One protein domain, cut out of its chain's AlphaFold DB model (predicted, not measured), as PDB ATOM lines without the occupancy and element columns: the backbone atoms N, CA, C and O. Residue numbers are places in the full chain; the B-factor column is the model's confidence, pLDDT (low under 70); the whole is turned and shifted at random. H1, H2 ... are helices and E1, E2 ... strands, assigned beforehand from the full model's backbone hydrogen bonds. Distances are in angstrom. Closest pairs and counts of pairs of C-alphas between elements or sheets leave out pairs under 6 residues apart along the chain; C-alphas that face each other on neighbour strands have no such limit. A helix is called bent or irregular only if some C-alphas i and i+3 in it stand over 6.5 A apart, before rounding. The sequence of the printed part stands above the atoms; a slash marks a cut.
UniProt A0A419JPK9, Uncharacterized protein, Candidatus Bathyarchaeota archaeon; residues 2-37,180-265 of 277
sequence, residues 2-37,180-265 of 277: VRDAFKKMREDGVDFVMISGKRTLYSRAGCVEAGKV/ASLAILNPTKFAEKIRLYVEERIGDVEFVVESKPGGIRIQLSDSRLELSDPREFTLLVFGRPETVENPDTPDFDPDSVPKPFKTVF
ATOM      1  N   VAL A   2      71.168 182.516  42.755       89.75
ATOM      2  CA  VAL A   2      70.668 181.263  43.398       89.75
ATOM      3  C   VAL A   2      70.973 180.013  42.561       89.75
ATOM      4  O   VAL A   2      71.473 179.023  43.082       89.75
ATOM      5  N   ARG A   3      70.742 180.074  41.243       88.94
ATOM      6  CA  ARG A   3      71.065 178.965  40.328       88.94
ATOM      7  C   ARG A   3      72.559 178.640  40.293       88.94
ATOM      8  O   ARG A   3      72.910 177.467  40.221       88.94
ATOM      9  N   ASP A   4      73.415 179.654  40.386       93.00
ATOM     10  CA  ASP A   4      74.874 179.481  40.403       93.00
ATOM     11  C   ASP A   4      75.320 178.819  41.710       93.00
ATOM     12  O   ASP A   4      76.103 177.873  41.685       93.00
ATOM     13  N   ALA A   5      74.740 179.234  42.842       94.69
ATOM     14  CA  ALA A   5      74.953 178.575  44.128       94.69
ATOM     15  C   ALA A   5      74.513 177.102  44.084       94.69
ATOM     16  O   ALA A   5      75.271 176.228  44.489       94.69
ATOM     17  N   PHE A   6      73.339 176.797  43.517       95.06
ATOM     18  CA  PHE A   6      72.852 175.415  43.387       95.06
ATOM     19  C   PHE A   6      73.683 174.586  42.410       95.06
ATOM     20  O   PHE A   6      73.779 173.369  42.553       95.06
ATOM     21  N   LYS A   7      74.265 175.217  41.388       94.75
ATOM     22  CA  LYS A   7      75.222 174.559  40.500       94.75
ATOM     23  C   LYS A   7      76.471 174.155  41.288       94.75
ATOM     24  O   LYS A   7      76.792 172.973  41.300       94.75
ATOM     25  N   LYS A   8      77.084 175.089  42.021       96.25
ATOM     26  CA  LYS A   8      78.256 174.805  42.863       96.25
ATOM     27  C   LYS A   8      77.963 173.743  43.928       96.25
ATOM     28  O   LYS A   8      78.735 172.812  44.092       96.25
ATOM     29  N   MET A   9      76.817 173.830  44.600       96.69
ATOM     30  CA  MET A   9      76.382 172.843  45.595       96.69
ATOM     31  C   MET A   9      76.251 171.434  44.999       96.69
ATOM     32  O   MET A   9      76.689 170.469  45.616       96.69
ATOM     33  N   ARG A  10      75.706 171.305  43.781       94.56
ATOM     34  CA  ARG A  10      75.655 170.014  43.074       94.56
ATOM     35  C   ARG A  10      77.046 169.477  42.748       94.56
ATOM     36  O   ARG A  10      77.266 168.276  42.886       94.56
ATOM     37  N   GLU A  11      77.959 170.347  42.320       95.38
ATOM     38  CA  GLU A  11      79.364 169.997  42.059       95.38
ATOM     39  C   GLU A  11      80.075 169.534  43.343       95.38
ATOM     40  O   GLU A  11      80.841 168.576  43.302       95.38
ATOM     41  N   ASP A  12      79.733 170.129  44.487       96.25
ATOM     42  CA  ASP A  12      80.270 169.780  45.810       96.25
ATOM     43  C   ASP A  12      79.594 168.558  46.456       96.25
ATOM     44  O   ASP A  12      79.939 168.168  47.570       96.25
ATOM     45  N   GLY A  13      78.621 167.941  45.781       94.56
ATOM     46  CA  GLY A  13      77.931 166.750  46.281       94.56
ATOM     47  C   GLY A  13      76.887 167.019  47.371       94.56
ATOM     48  O   GLY A  13      76.547 166.099  48.116       94.56
ATOM     49  N   VAL A  14      76.366 168.247  47.459       95.56
ATOM     50  CA  VAL A  14      75.218 168.594  48.310       95.56
ATOM     51  C   VAL A  14      73.940 168.011  47.703       95.56
ATOM     52  O   VAL A  14      73.590 168.314  46.561       95.56
ATOM     53  N   ASP A  15      73.222 167.195  48.474       94.31
ATOM     54  CA  ASP A  15      72.046 166.474  47.967       94.31
ATOM     55  C   ASP A  15      70.752 167.272  48.069       94.31
ATOM     56  O   ASP A  15      69.882 167.156  47.208       94.31
ATOM     57  N   PHE A  16      70.620 168.087  49.113       94.69
ATOM     58  CA  PHE A  16      69.470 168.955  49.300       94.69
ATOM     59  C   PHE A  16      69.860 170.242  50.016       94.69
ATOM     60  O   PHE A  16      70.898 170.332  50.672       94.69
ATOM     61  N   VAL A  17      69.003 171.246  49.882       94.88
ATOM     62  CA  VAL A  17      69.163 172.552  50.515       94.88
ATOM     63  C   VAL A  17      67.924 172.909  51.306       94.88
ATOM     64  O   VAL A  17      66.809 172.525  50.951       94.88
ATOM     65  N   MET A  18      68.136 173.688  52.360       94.50
ATOM     66  CA  MET A  18      67.091 174.295  53.164       94.50
ATOM     67  C   MET A  18      67.345 175.800  53.183       94.50
ATOM     68  O   MET A  18      68.449 176.240  53.503       94.50
ATOM     69  N   ILE A  19      66.350 176.584  52.773       93.06
ATOM     70  CA  ILE A  19      66.451 178.038  52.638       93.06
ATOM     71  C   ILE A  19      65.344 178.691  53.449       93.06
ATOM     72  O   ILE A  19      64.173 178.330  53.338       93.06
ATOM     73  N   SER A  20      65.713 179.661  54.281       86.88
ATOM     74  CA  SER A  20      64.716 180.461  54.978       86.88
ATOM     75  C   SER A  20      64.047 181.445  54.016       86.88
ATOM     76  O   SER A  20      64.706 182.202  53.293       86.88
ATOM     77  N   GLY A  21      62.717 181.446  54.037       85.00
ATOM     78  CA  GLY A  21      61.869 182.290  53.207       85.00
ATOM     79  C   GLY A  21      61.225 181.540  52.045       85.00
ATOM     80  O   GLY A  21      61.691 180.492  51.622       85.00
ATOM     81  N   LYS A  22      60.142 182.123  51.530       86.00
ATOM     82  CA  LYS A  22      59.191 181.472  50.613       86.00
ATOM     83  C   LYS A  22      59.026 182.233  49.294       86.00
ATOM     84  O   LYS A  22      58.018 182.130  48.610       86.00
ATOM     85  N   ARG A  23      60.000 183.085  48.956       86.25
ATOM     86  CA  ARG A  23      59.912 183.997  47.805       86.25
ATOM     87  C   ARG A  23      59.963 183.231  46.481       86.25
ATOM     88  O   ARG A  23      60.674 182.234  46.364       86.25
ATOM     89  N   THR A  24      59.334 183.798  45.452       88.69
ATOM     90  CA  THR A  24      59.282 183.234  44.087       88.69
ATOM     91  C   THR A  24      60.659 183.026  43.440       88.69
ATOM     92  O   THR A  24      60.836 182.214  42.534       88.69
ATOM     93  N   LEU A  25      61.693 183.729  43.912       90.88
ATOM     94  CA  LEU A  25      63.071 183.493  43.480       90.88
ATOM     95  C   LEU A  25      63.540 182.055  43.782       90.88
ATOM     96  O   LEU A  25      64.277 181.483  42.981       90.88
ATOM     97  N   TYR A  26      63.125 181.479  44.916       93.38
ATOM     98  CA  TYR A  26      63.521 180.131  45.326       93.38
ATOM     99  C   TYR A  26      62.735 179.054  44.575       93.38
ATOM    100  O   TYR A  26      63.329 178.076  44.121       93.38
ATOM    101  N   SER A  27      61.434 179.257  44.351       92.50
ATOM    102  CA  SER A  27      60.612 178.333  43.555       92.50
ATOM    103  C   SER A  27      61.091 178.226  42.110       92.50
ATOM    104  O   SER A  27      61.231 177.122  41.589       92.50
ATOM    105  N   ARG A  28      61.495 179.344  41.491       91.06
ATOM    106  CA  ARG A  28      62.145 179.366  40.159       91.06
ATOM    107  C   ARG A  28      63.491 178.633  40.094       91.06
ATOM    108  O   ARG A  28      64.011 178.395  38.996       91.06
ATOM    109  N   ALA A  29      64.090 178.339  41.248       92.62
ATOM    110  CA  ALA A  29      65.302 177.539  41.387       92.62
ATOM    111  C   ALA A  29      65.013 176.078  41.792       92.62
ATOM    112  O   ALA A  29      65.958 175.323  41.996       92.62
ATOM    113  N   GLY A  30      63.740 175.676  41.879       93.38
ATOM    114  CA  GLY A  30      63.327 174.312  42.210       93.38
ATOM    115  C   GLY A  30      62.967 174.088  43.680       93.38
ATOM    116  O   GLY A  30      62.730 172.948  44.061       93.38
ATOM    117  N   CYS A  31      62.924 175.135  44.510       96.38
ATOM    118  CA  CYS A  31      62.531 174.983  45.910       96.38
ATOM    119  C   CYS A  31      61.014 174.924  46.083       96.38
ATOM    120  O   CYS A  31      60.263 175.561  45.346       96.38
ATOM    121  N   VAL A  32      60.578 174.215  47.112       96.94
ATOM    122  CA  VAL A  32      59.178 174.079  47.511       96.94
ATOM    123  C   VAL A  32      59.040 174.208  49.015       96.94
ATOM    124  O   VAL A  32      59.982 173.938  49.758       96.94
ATOM    125  N   GLU A  33      57.865 174.612  49.482       96.12
ATOM    126  CA  GLU A  33      57.521 174.499  50.898       96.12
ATOM    127  C   GLU A  33      57.276 173.028  51.245       96.12
ATOM    128  O   GLU A  33      56.206 172.486  50.979       96.12
ATOM    129  N   ALA A  34      58.293 172.382  51.817       95.81
ATOM    130  CA  ALA A  34      58.251 170.984  52.234       95.81
ATOM    131  C   ALA A  34      58.688 170.838  53.696       95.81
ATOM    132  O   ALA A  34      59.379 171.694  54.248       95.81
ATOM    133  N   GLY A  35      58.300 169.734  54.323       95.31
ATOM    134  CA  GLY A  35      58.372 169.566  55.766       95.31
ATOM    135  C   GLY A  35      57.052 169.908  56.437       95.31
ATOM    136  O   GLY A  35      56.297 170.764  55.979       95.31
ATOM    137  N   LYS A  36      56.786 169.231  57.552       95.56
ATOM    138  CA  LYS A  36      55.585 169.442  58.359       95.56
ATOM    139  C   LYS A  36      55.978 169.823  59.777       95.56
ATOM    140  O   LYS A  36      56.577 169.028  60.506       95.56
ATOM    141  N   VAL A  37      55.623 171.038  60.165       95.38
ATOM    142  CA  VAL A  37      55.712 171.524  61.541       95.38
ATOM    143  C   VAL A  37      54.328 171.965  61.980       95.38
ATOM    144  O   VAL A  37      53.699 172.793  61.322       95.38
ATOM    145  N   ALA A 180      60.835 175.643  56.173       92.25
ATOM    146  CA  ALA A 180      61.682 176.313  55.199       92.25
ATOM    147  C   ALA A 180      61.228 175.990  53.765       92.25
ATOM    148  O   ALA A 180      60.401 175.105  53.549       92.25
ATOM    149  N   SER A 181      61.825 176.649  52.771       94.81
ATOM    150  CA  SER A 181      61.808 176.143  51.398       94.81
ATOM    151  C   SER A 181      62.949 175.143  51.194       94.81
ATOM    152  O   SER A 181      64.096 175.434  51.534       94.81
ATOM    153  N   LEU A 182      62.644 173.964  50.651       96.44
ATOM    154  CA  LEU A 182      63.596 172.877  50.422       96.44
ATOM    155  C   LEU A 182      63.697 172.545  48.936       96.44
ATOM    156  O   LEU A 182      62.728 172.699  48.196       96.44
ATOM    157  N   ALA A 183      64.852 172.039  48.514       96.62
ATOM    158  CA  ALA A 183      65.017 171.401  47.211       96.62
ATOM    159  C   ALA A 183      65.978 170.221  47.324       96.62
ATOM    160  O   ALA A 183      67.097 170.394  47.812       96.62
ATOM    161  N   ILE A 184      65.575 169.052  46.829       97.00
ATOM    162  CA  ILE A 184      66.507 167.959  46.538       97.00
ATOM    163  C   ILE A 184      67.183 168.273  45.200       97.00
ATOM    164  O   ILE A 184      66.538 168.314  44.153       97.00
ATOM    165  N   LEU A 185      68.488 168.535  45.239       95.56
ATOM    166  CA  LEU A 185      69.266 168.995  44.089       95.56
ATOM    167  C   LEU A 185      69.629 167.862  43.125       95.56
ATOM    168  O   LEU A 185      69.846 168.110  41.937       95.56
ATOM    169  N   ASN A 186      69.730 166.633  43.635       94.62
ATOM    170  CA  ASN A 186      69.985 165.434  42.844       94.62
ATOM    171  C   ASN A 186      69.142 164.260  43.379       94.62
ATOM    172  O   ASN A 186      69.589 163.570  44.295       94.62
ATOM    173  N   PRO A 187      67.933 164.034  42.829       95.56
ATOM    174  CA  PRO A 187      67.019 162.992  43.297       95.56
ATOM    175  C   PRO A 187      67.632 161.592  43.332       95.56
ATOM    176  O   PRO A 187      67.467 160.881  44.318       95.56
ATOM    177  N   THR A 188      68.386 161.225  42.294       95.06
ATOM    178  CA  THR A 188      69.015 159.904  42.180       95.06
ATOM    179  C   THR A 188      70.094 159.705  43.245       95.06
ATOM    180  O   THR A 188      70.019 158.750  44.010       95.06
ATOM    181  N   LYS A 189      71.039 160.646  43.395       94.81
ATOM    182  CA  LYS A 189      72.081 160.550  44.439       94.81
ATOM    183  C   LYS A 189      71.513 160.642  45.855       94.81
ATOM    184  O   LYS A 189      72.011 159.993  46.771       94.81
ATOM    185  N   PHE A 190      70.474 161.453  46.050       96.38
ATOM    186  CA  PHE A 190      69.785 161.531  47.333       96.38
ATOM    187  C   PHE A 190      69.147 160.181  47.687       96.38
ATOM    188  O   PHE A 190      69.323 159.709  48.807       96.38
ATOM    189  N   ALA A 191      68.474 159.536  46.726       96.25
ATOM    190  CA  ALA A 191      67.867 158.219  46.903       96.25
ATOM    191  C   ALA A 191      68.893 157.150  47.307       96.25
ATOM    192  O   ALA A 191      68.653 156.399  48.248       96.25
ATOM    193  N   GLU A 192      70.068 157.139  46.670       95.38
ATOM    194  CA  GLU A 192      71.174 156.246  47.044       95.38
ATOM    195  C   GLU A 192      71.584 156.427  48.514       95.38
ATOM    196  O   GLU A 192      71.771 155.450  49.239       95.38
ATOM    197  N   LYS A 193      71.673 157.677  48.987       95.50
ATOM    198  CA  LYS A 193      72.085 158.003  50.363       95.50
ATOM    199  C   LYS A 193      71.032 157.676  51.417       95.50
ATOM    200  O   LYS A 193      71.399 157.406  52.558       95.50
ATOM    201  N   ILE A 194      69.747 157.691  51.061       96.12
ATOM    202  CA  ILE A 194      68.664 157.310  51.981       96.12
ATOM    203  C   ILE A 194      68.279 155.831  51.877       96.12
ATOM    204  O   ILE A 194      67.363 155.412  52.579       96.12
ATOM    205  N   ARG A 195      68.962 155.026  51.050       95.50
ATOM    206  CA  ARG A 195      68.635 153.603  50.853       95.50
ATOM    207  C   ARG A 195      68.525 152.836  52.172       95.50
ATOM    208  O   ARG A 195      67.547 152.129  52.356       95.50
ATOM    209  N   LEU A 196      69.468 153.033  53.097       94.62
ATOM    210  CA  LEU A 196      69.438 152.368  54.408       94.62
ATOM    211  C   LEU A 196      68.191 152.741  55.220       94.62
ATOM    212  O   LEU A 196      67.584 151.885  55.845       94.62
ATOM    213  N   TYR A 197      67.756 154.002  55.163       95.25
ATOM    214  CA  TYR A 197      66.515 154.418  55.818       95.25
ATOM    215  C   TYR A 197      65.284 153.756  55.177       95.25
ATOM    216  O   TYR A 197      64.341 153.394  55.877       95.25
ATOM    217  N   VAL A 198      65.270 153.595  53.849       96.12
ATOM    218  CA  VAL A 198      64.197 152.862  53.157       96.12
ATOM    219  C   VAL A 198      64.196 151.397  53.594       96.12
ATOM    220  O   VAL A 198      63.151 150.879  53.983       96.12
ATOM    221  N   GLU A 199      65.367 150.766  53.619       95.12
ATOM    222  CA  GLU A 199      65.555 149.380  54.050       95.12
ATOM    223  C   GLU A 199      65.073 149.143  55.489       95.12
ATOM    224  O   GLU A 199      64.324 148.205  55.748       95.12
ATOM    225  N   GLU A 200      65.389 150.046  56.420       94.69
ATOM    226  CA  GLU A 200      64.907 149.981  57.808       94.69
ATOM    227  C   GLU A 200      63.372 150.018  57.926       94.69
ATOM    228  O   GLU A 200      62.808 149.501  58.892       94.69
ATOM    229  N   ARG A 201      62.675 150.644  56.969       93.94
ATOM    230  CA  ARG A 201      61.217 150.848  57.024       93.94
ATOM    231  C   ARG A 201      60.416 149.733  56.376       93.94
ATOM    232  O   ARG A 201      59.294 149.475  56.813       93.94
ATOM    233  N   ILE A 202      60.940 149.133  55.314       93.50
ATOM    234  CA  ILE A 202      60.185 148.181  54.488       93.50
ATOM    235  C   ILE A 202      60.985 146.931  54.085       93.50
ATOM    236  O   ILE A 202      60.461 146.103  53.345       93.50
ATOM    237  N   GLY A 203      62.206 146.763  54.603       92.69
ATOM    238  CA  GLY A 203      63.112 145.652  54.301       92.69
ATOM    239  C   GLY A 203      64.021 145.912  53.097       92.69
ATOM    240  O   GLY A 203      63.894 146.934  52.421       92.69
ATOM    241  N   ASP A 204      64.932 144.975  52.821       92.56
ATOM    242  CA  ASP A 204      65.806 145.028  51.641       92.56
ATOM    243  C   ASP A 204      64.975 144.807  50.375       92.56
ATOM    244  O   ASP A 204      64.609 143.687  50.012       92.56
ATOM    245  N   VAL A 205      64.607 145.920  49.748       91.94
ATOM    246  CA  VAL A 205      63.799 145.968  48.536       91.94
ATOM    247  C   VAL A 205      64.484 146.823  47.485       91.94
ATOM    248  O   VAL A 205      65.287 147.711  47.786       91.94
ATOM    249  N   GLU A 206      64.115 146.601  46.228       93.62
ATOM    250  CA  GLU A 206      64.533 147.481  45.149       93.62
ATOM    251  C   GLU A 206      63.977 148.895  45.379       93.62
ATOM    252  O   GLU A 206      62.764 149.097  45.427       93.62
ATOM    253  N   PHE A 207      64.870 149.873  45.521       96.56
ATOM    254  CA  PHE A 207      64.532 151.290  45.597       96.56
ATOM    255  C   PHE A 207      65.386 152.071  44.602       96.56
ATOM    256  O   PHE A 207      66.599 152.206  44.777       96.56
ATOM    257  N   VAL A 208      64.747 152.580  43.549       97.00
ATOM    258  CA  VAL A 208      65.421 153.277  42.446       97.00
ATOM    259  C   VAL A 208      64.673 154.563  42.117       97.00
ATOM    260  O   VAL A 208      63.451 154.566  41.973       97.00
ATOM    261  N   VAL A 209      65.414 155.665  41.980       97.75
ATOM    262  CA  VAL A 209      64.883 156.977  41.582       97.75
ATOM    263  C   VAL A 209      65.556 157.432  40.293       97.75
ATOM    264  O   VAL A 209      66.756 157.714  40.259       97.75
ATOM    265  N   GLU A 210      64.760 157.567  39.238       96.94
ATOM    266  CA  GLU A 210      65.202 157.997  37.913       96.94
ATOM    267  C   GLU A 210      64.670 159.397  37.603       96.94
ATOM    268  O   GLU A 210      63.460 159.642  37.609       96.94
ATOM    269  N   SER A 211      65.574 160.320  37.273       93.88
ATOM    270  CA  SER A 211      65.180 161.626  36.736       93.88
ATOM    271  C   SER A 211      64.803 161.491  35.261       93.88
ATOM    272  O   SER A 211      65.545 160.899  34.477       93.88
ATOM    273  N   LYS A 212      63.676 162.080  34.863       92.25
ATOM    274  CA  LYS A 212      63.200 162.131  33.475       92.25
ATOM    275  C   LYS A 212      63.049 163.576  33.000       92.25
ATOM    276  O   LYS A 212      62.999 164.486  33.831       92.25
ATOM    277  N   PRO A 213      62.927 163.823  31.682       87.62
ATOM    278  CA  PRO A 213      62.538 165.136  31.184       87.62
ATOM    279  C   PRO A 213      61.226 165.594  31.838       87.62
ATOM    280  O   PRO A 213      60.174 165.011  31.600       87.62
ATOM    281  N   GLY A 214      61.310 166.614  32.694       86.94
ATOM    282  CA  GLY A 214      60.156 167.211  33.365       86.94
ATOM    283  C   GLY A 214      59.580 166.440  34.555       86.94
ATOM    284  O   GLY A 214      58.606 166.918  35.106       86.94
ATOM    285  N   GLY A 215      60.152 165.315  35.001       94.19
ATOM    286  CA  GLY A 215      59.557 164.523  36.085       94.19
ATOM    287  C   GLY A 215      60.502 163.505  36.717       94.19
ATOM    288  O   GLY A 215      61.693 163.461  36.401       94.19
ATOM    289  N   ILE A 216      59.976 162.683  37.624       97.06
ATOM    290  CA  ILE A 216      60.733 161.653  38.352       97.06
ATOM    291  C   ILE A 216      59.940 160.348  38.371       97.06
ATOM    292  O   ILE A 216      58.746 160.345  38.656       97.06
ATOM    293  N   ARG A 217      60.617 159.227  38.113       97.69
ATOM    294  CA  ARG A 217      60.080 157.887  38.366       97.69
ATOM    295  C   ARG A 217      60.730 157.312  39.612       97.69
ATOM    296  O   ARG A 217      61.948 157.380  39.758       97.69
ATOM    297  N   ILE A 218      59.919 156.693  40.457       97.69
ATOM    298  CA  ILE A 218      60.369 155.981  41.646       97.69
ATOM    299  C   ILE A 218      59.860 154.546  41.566       97.69
ATOM    300  O   ILE A 218      58.656 154.327  41.411       97.69
ATOM    301  N   GLN A 219      60.774 153.590  41.679       97.00
ATOM    302  CA  GLN A 219      60.473 152.175  41.851       97.00
ATOM    303  C   GLN A 219      60.729 151.794  43.310       97.00
ATOM    304  O   GLN A 219      61.758 152.169  43.874       97.00
ATOM    305  N   LEU A 220      59.778 151.085  43.913       95.81
ATOM    306  CA  LEU A 220      59.838 150.584  45.280       95.81
ATOM    307  C   LEU A 220      59.251 149.171  45.320       95.81
ATOM    308  O   LEU A 220      58.028 149.010  45.362       95.81
ATOM    309  N   SER A 221      60.111 148.151  45.293       90.62
ATOM    310  CA  SER A 221      59.708 146.759  45.048       90.62
ATOM    311  C   SER A 221      58.868 146.673  43.761       90.62
ATOM    312  O   SER A 221      59.279 147.229  42.750       90.62
ATOM    313  N   ASP A 222      57.674 146.080  43.786       91.12
ATOM    314  CA  ASP A 222      56.752 146.018  42.639       91.12
ATOM    315  C   ASP A 222      55.951 147.316  42.410       91.12
ATOM    316  O   ASP A 222      55.216 147.453  41.430       91.12
ATOM    317  N   SER A 223      56.053 148.289  43.321       95.06
ATOM    318  CA  SER A 223      55.298 149.540  43.243       95.06
ATOM    319  C   SER A 223      56.053 150.617  42.483       95.06
ATOM    320  O   SER A 223      57.241 150.848  42.697       95.06
ATOM    321  N   ARG A 224      55.326 151.348  41.640       95.88
ATOM    322  CA  ARG A 224      55.864 152.447  40.845       95.88
ATOM    323  C   ARG A 224      55.083 153.726  41.089       95.88
ATOM    324  O   ARG A 224      53.855 153.707  41.128       95.88
ATOM    325  N   LEU A 225      55.805 154.833  41.203       96.88
ATOM    326  CA  LEU A 225      55.251 156.177  41.293       96.88
ATOM    327  C   LEU A 225      55.889 157.061  40.219       96.88
ATOM    328  O   LEU A 225      57.108 157.077  40.051       96.88
ATOM    329  N   GLU A 226      55.051 157.769  39.473       96.81
ATOM    330  CA  GLU A 226      55.461 158.744  38.464       96.81
ATOM    331  C   GLU A 226      55.065 160.130  38.958       96.81
ATOM    332  O   GLU A 226      53.894 160.380  39.232       96.81
ATOM    333  N   LEU A 227      56.051 161.009  39.079       96.88
ATOM    334  CA  LEU A 227      55.895 162.399  39.476       96.88
ATOM    335  C   LEU A 227      56.089 163.276  38.245       96.88
ATOM    336  O   LEU A 227      57.082 163.134  37.521       96.88
ATOM    337  N   SER A 228      55.132 164.165  38.004       94.25
ATOM    338  CA  SER A 228      55.073 164.985  36.788       94.25
ATOM    339  C   SER A 228      55.802 166.321  36.919       94.25
ATOM    340  O   SER A 228      55.934 167.043  35.935       94.25
ATOM    341  N   ASP A 229      56.309 166.620  38.117       95.06
ATOM    342  CA  ASP A 229      57.226 167.719  38.396       95.06
ATOM    343  C   ASP A 229      58.353 167.216  39.325       95.06
ATOM    344  O   ASP A 229      58.069 166.609  40.362       95.06
ATOM    345  N   PRO A 230      59.647 167.469  39.041       93.75
ATOM    346  CA  PRO A 230      60.742 167.012  39.897       93.75
ATOM    347  C   PRO A 230      60.668 167.532  41.341       93.75
ATOM    348  O   PRO A 230      61.207 166.921  42.264       93.75
ATOM    349  N   ARG A 231      60.000 168.668  41.557       96.25
ATOM    350  CA  ARG A 231      59.807 169.271  42.876       96.25
ATOM    351  C   ARG A 231      58.861 168.455  43.760       96.25
ATOM    352  O   ARG A 231      59.008 168.485  44.982       96.25
ATOM    353  N   GLU A 232      57.952 167.678  43.170       97.50
ATOM    354  CA  GLU A 232      57.072 166.758  43.901       97.50
ATOM    355  C   GLU A 232      57.870 165.704  44.667       97.50
ATOM    356  O   GLU A 232      57.445 165.286  45.736       97.50
ATOM    357  N   PHE A 233      59.068 165.331  44.204       97.69
ATOM    358  CA  PHE A 233      59.916 164.402  44.953       97.69
ATOM    359  C   PHE A 233      60.356 164.985  46.296       97.69
ATOM    360  O   PHE A 233      60.397 164.276  47.296       97.69
ATOM    361  N   THR A 234      60.604 166.297  46.361       97.69
ATOM    362  CA  THR A 234      60.908 166.971  47.633       97.69
ATOM    363  C   THR A 234      59.681 166.977  48.556       97.69
ATOM    364  O   THR A 234      59.825 166.762  49.760       97.69
ATOM    365  N   LEU A 235      58.475 167.165  48.002       97.75
ATOM    366  CA  LEU A 235      57.208 167.116  48.749       97.75
ATOM    367  C   LEU A 235      56.853 165.702  49.219       97.75
ATOM    368  O   LEU A 235      56.334 165.551  50.321       97.75
ATOM    369  N   LEU A 236      57.165 164.673  48.433       97.81
ATOM    370  CA  LEU A 236      57.052 163.280  48.847       97.81
ATOM    371  C   LEU A 236      58.008 163.010  50.012       97.81
ATOM    372  O   LEU A 236      57.568 162.601  51.082       97.81
ATOM    373  N   VAL A 237      59.302 163.295  49.823       97.25
ATOM    374  CA  VAL A 237      60.361 162.956  50.784       97.25
ATOM    375  C   VAL A 237      60.178 163.664  52.118       97.25
ATOM    376  O   VAL A 237      60.228 163.006  53.147       97.25
ATOM    377  N   PHE A 238      59.971 164.981  52.133       96.44
ATOM    378  CA  PHE A 238      59.881 165.751  53.382       96.44
ATOM    379  C   PHE A 238      58.438 166.026  53.818       96.44
ATOM    380  O   PHE A 238      58.200 166.517  54.919       96.44
ATOM    381  N   GLY A 239      57.462 165.694  52.979       96.25
ATOM    382  CA  GLY A 239      56.047 165.923  53.236       96.25
ATOM    383  C   GLY A 239      55.588 167.301  52.772       96.25
ATOM    384  O   GLY A 239      56.224 168.316  53.048       96.25
ATOM    385  N   ARG A 240      54.430 167.340  52.112       95.94
ATOM    386  CA  ARG A 240      53.692 168.578  51.850       95.94
ATOM    387  C   ARG A 240      52.959 169.037  53.120       95.94
ATOM    388  O   ARG A 240      52.186 168.237  53.652       95.94
ATOM    389  N   PRO A 241      53.166 170.270  53.610       95.50
ATOM    390  CA  PRO A 241      52.371 170.821  54.706       95.50
ATOM    391  C   PRO A 241      50.939 171.143  54.265       95.50
ATOM    392  O   PRO A 241      50.676 171.352  53.084       95.50
ATOM    393  N   GLU A 242      50.018 171.242  55.221       95.12
ATOM    394  CA  GLU A 242      48.626 171.632  54.951       95.12
ATOM    395  C   GLU A 242      48.514 173.093  54.504       95.12
ATOM    396  O   GLU A 242      47.638 173.446  53.722       95.12
ATOM    397  N   THR A 243      49.395 173.960  55.007       94.56
ATOM    398  CA  THR A 243      49.469 175.367  54.616       94.56
ATOM    399  C   THR A 243      50.722 175.629  53.793       94.56
ATOM    400  O   THR A 243      51.847 175.443  54.262       94.56
ATOM    401  N   VAL A 244      50.501 176.116  52.574       93.94
ATOM    402  CA  VAL A 244      51.520 176.539  51.614       93.94
ATOM    403  C   VAL A 244      51.223 177.989  51.236       93.94
ATOM    404  O   VAL A 244      50.090 178.312  50.888       93.94
ATOM    405  N   GLU A 245      52.216 178.870  51.333       92.19
ATOM    406  CA  GLU A 245      52.053 180.304  51.045       92.19
ATOM    407  C   GLU A 245      52.486 180.667  49.621       92.19
ATOM    408  O   GLU A 245      51.933 181.579  49.010       92.19
ATOM    409  N   ASN A 246      53.497 179.980  49.090       91.69
ATOM    410  CA  ASN A 246      54.035 180.212  47.764       91.69
ATOM    411  C   ASN A 246      53.212 179.431  46.726       91.69
ATOM    412  O   ASN A 246      53.319 178.198  46.681       91.69
ATOM    413  N   PRO A 247      52.465 180.126  45.846       90.44
ATOM    414  CA  PRO A 247      51.606 179.492  44.847       90.44
ATOM    415  C   PRO A 247      52.387 178.716  43.779       90.44
ATOM    416  O   PRO A 247      51.800 177.906  43.071       90.44
ATOM    417  N   ASP A 248      53.702 178.927  43.657       92.62
ATOM    418  CA  ASP A 248      54.539 178.175  42.721       92.62
ATOM    419  C   ASP A 248      54.825 176.741  43.205       92.62
ATOM    420  O   ASP A 248      55.384 175.946  42.443       92.62
ATOM    421  N   THR A 249      54.534 176.409  44.467       92.44
ATOM    422  CA  THR A 249      54.696 175.045  44.990       92.44
ATOM    423  C   THR A 249      53.714 174.113  44.270       92.44
ATOM    424  O   THR A 249      52.523 174.420  44.274       92.44
ATOM    425  N   PRO A 250      54.164 172.981  43.691       93.56
ATOM    426  CA  PRO A 250      53.281 172.041  43.006       93.56
ATOM    427  C   PRO A 250      52.089 171.626  43.865       93.56
ATOM    428  O   PRO A 250      52.206 171.487  45.093       93.56
ATOM    429  N   ASP A 251      50.960 171.393  43.206       90.62
ATOM    430  CA  ASP A 251      49.782 170.826  43.844       90.62
ATOM    431  C   ASP A 251      49.932 169.306  43.957       90.62
ATOM    432  O   ASP A 251      49.454 168.531  43.137       90.62
ATOM    433  N   PHE A 252      50.717 168.895  44.947       94.19
ATOM    434  CA  PHE A 252      50.980 167.496  45.248       94.19
ATOM    435  C   PHE A 252      49.921 166.972  46.213       94.19
ATOM    436  O   PHE A 252      49.851 167.450  47.342       94.19
ATOM    437  N   ASP A 253      49.144 165.973  45.811       94.06
ATOM    438  CA  ASP A 253      48.171 165.326  46.691       94.06
ATOM    439  C   ASP A 253      48.813 164.142  47.446       94.06
ATOM    440  O   ASP A 253      49.100 163.108  46.828       94.06
ATOM    441  N   PRO A 254      49.022 164.227  48.777       91.88
ATOM    442  CA  PRO A 254      49.556 163.115  49.558       91.88
ATOM    443  C   PRO A 254      48.645 161.881  49.556       91.88
ATOM    444  O   PRO A 254      49.140 160.766  49.751       91.88
ATOM    445  N   ASP A 255      47.337 162.041  49.341       92.69
ATOM    446  CA  ASP A 255      46.393 160.927  49.356       92.69
ATOM    447  C   ASP A 255      46.513 160.055  48.105       92.69
ATOM    448  O   ASP A 255      46.398 158.830  48.221       92.69
ATOM    449  N   SER A 256      46.908 160.642  46.974       93.75
ATOM    450  CA  SER A 256      47.236 159.930  45.731       93.75
ATOM    451  C   SER A 256      48.461 159.001  45.825       93.75
ATOM    452  O   SER A 256      48.628 158.101  45.000       93.75
ATOM    453  N   VAL A 257      49.320 159.178  46.838       96.12
ATOM    454  CA  VAL A 257      50.557 158.399  46.987       96.12
ATOM    455  C   VAL A 257      50.236 156.930  47.337       96.12
ATOM    456  O   VAL A 257      49.522 156.671  48.314       96.12
ATOM    457  N   PRO A 258      50.785 155.933  46.611       95.31
ATOM    458  CA  PRO A 258      50.527 154.528  46.914       95.31
ATOM    459  C   PRO A 258      51.045 154.116  48.299       95.31
ATOM    460  O   PRO A 258      52.066 154.611  48.784       95.31
ATOM    461  N   LYS A 259      50.355 153.157  48.931       94.00
ATOM    462  CA  LYS A 259      50.609 152.723  50.316       94.00
ATOM    463  C   LYS A 259      52.084 152.389  50.622       94.00
ATOM    464  O   LYS A 259      52.542 152.845  51.667       94.00
ATOM    465  N   PRO A 260      52.849 151.683  49.764       93.75
ATOM    466  CA  PRO A 260      54.259 151.383  50.049       93.75
ATOM    467  C   PRO A 260      55.157 152.622  50.151       93.75
ATOM    468  O   PRO A 260      56.118 152.632  50.907       93.75
ATOM    469  N   PHE A 261      54.836 153.705  49.443       96.69
ATOM    470  CA  PHE A 261      55.583 154.956  49.585       96.69
ATOM    471  C   PHE A 261      55.213 155.677  50.886       96.69
ATOM    472  O   PHE A 261      56.087 156.261  51.521       96.69
ATOM    473  N   LYS A 262      53.949 155.582  51.330       95.69
ATOM    474  CA  LYS A 262      53.462 156.168  52.596       95.69
ATOM    475  C   LYS A 262      54.062 155.519  53.853       95.69
ATOM    476  O   LYS A 262      54.010 156.117  54.921       95.69
ATOM    477  N   THR A 263      54.613 154.305  53.768       93.88
ATOM    478  CA  THR A 263      55.309 153.666  54.908       93.88
ATOM    479  C   THR A 263      56.738 154.189  55.087       93.88
ATOM    480  O   THR A 263      57.280 154.171  56.195       93.88
ATOM    481  N   VAL A 264      57.346 154.686  54.010       95.56
ATOM    482  CA  VAL A 264      58.699 155.261  54.004       95.56
ATOM    483  C   VAL A 264      58.647 156.771  54.234       95.56
ATOM    484  O   VAL A 264      59.404 157.314  55.046       95.56
ATOM    485  N   PHE A 265      57.737 157.440  53.527       96.19
ATOM    486  CA  PHE A 265      57.643 158.887  53.425       96.19
ATOM    487  C   PHE A 265      56.363 159.444  54.072       96.19
ATOM    488  O   PHE A 265      55.318 158.795  54.028       96.19
TER     489      PHE A 265
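What this domain is: This is residues 2 to 37 and 180 to 265 of the 277 residues of an uncharacterized protein of Candidatus Bathyarchaeota archaeon (UniProt A0A419JPK9). A three-stranded sheet, E4 E5 E6, forms a wall at one side; helices H4 and H5 lie over one of its faces, the kinked H3 lies on that same face along the E4 edge, and no named helix is on the other face. H4, the element nearest the middle of the domain, also packs beside a second small sheet, E1 E3 E2, which H1 and H2 only graze at the end far from the first sheet. The printed part has 122 residues with five named helices and six named strands, in the order H1 E1 H2 E2 E3 H3 E4 E5 E6 H4 H5; both sheets are antiparallel, and the class is mixed, helices and strands. The whole is compact and rounded, with a radius of gyration of the C-alphas of 14.1 A and spans of 38 by 33 by 28 A.

Where its parts are: The larger sheet is made of E4, residues 207 to 212, 16.3 A long from C-alpha 207 at (64.532, 151.290, 45.597); E5, residues 215 to 220, 16.7 A; and E6, residues 223 to 227, 13.4 A. On it are H3, residues 187 to 202, 19.8 A; H4, residues 230 to 238, 13.6 A; and H5, residues 259 to 264, which ends with C-alpha 264 at (58.699, 155.261, 54.004). The smaller sheet is made of E1, residues 16 to 19; E2, residues 32 to 34; and E3, residues 180 to 184, 13.0 A. H1, residues 2 to 11, begins with C-alpha 2 at (70.668, 181.263, 43.398) and is 14.3 A long, and H2 is residues 24 to 27.

How they stand to each other: E4, E5 and E6 are a meander, each strand the antiparallel neighbour of the one before, and make two hairpins, E4 with E5 and E5 with E6. N 210 and O 217 are 2.9 A apart, and N 218 and O 225 are 2.9 A apart, both within hydrogen-bond range. H3, H4 and H5 lie on the same face of this sheet, two layers in all. H4 has a height over the sheet of 9.9 A and runs along the strands, at 11 degrees to E5 on the local plane. H5 runs across the strands, at 82 degrees to E6 on the local plane. H3 is irregular, with C-alphas 193 and 196 at 7.4 A and a kink of 59 degrees near residue 194; its closest C-alphas to E4 are those of Thr 188 and Val 209, 5.1 A apart. With residues 198 to 202 alone H3 touches H5, about perpendicular at 82 degrees, the C-alphas of Arg 201 and Val 264 being closest at 5.9 A. H4 stands at the level of the sheet E1 E3 E2, and its closest C-alphas to E2 are those of Leu 235 and Ala 34, 5.3 A apart. In that sheet N 17 and O 183 of E1 and E3 are 2.9 A apart, and N 32 and O 182 of E2 and E3 are 2.8 A apart. E1, H2 and E2 form a split strand-helix-strand unit, two strands running the same way with E3 between them, and its crossover is right-handed. H1 and H2 are close but not clearly touching, the C-alphas of Val 2 and Tyr 26 being closest at 7.5 A. Every O i to N i+4 pair is within hydrogen-bond range in H1, against 10 of 12 in H3, 4 of 5 in H4 and 1 of 2 in H5, while H2 is too short for such a pair.

The domain as a whole: The C-alphas of Arg 23 and Asp 204 are the two farthest apart, at 39.6 A. Residues 38 to 179 are not printed, and C-alphas 37 and 180 are 9.9 A apart across this cut, which falls in the link from E2 to E3. The link from H4 to H5, residues 239 to 258, is long. The mean pLDDT of the printed part is 94.3, and no printed residue is under 70.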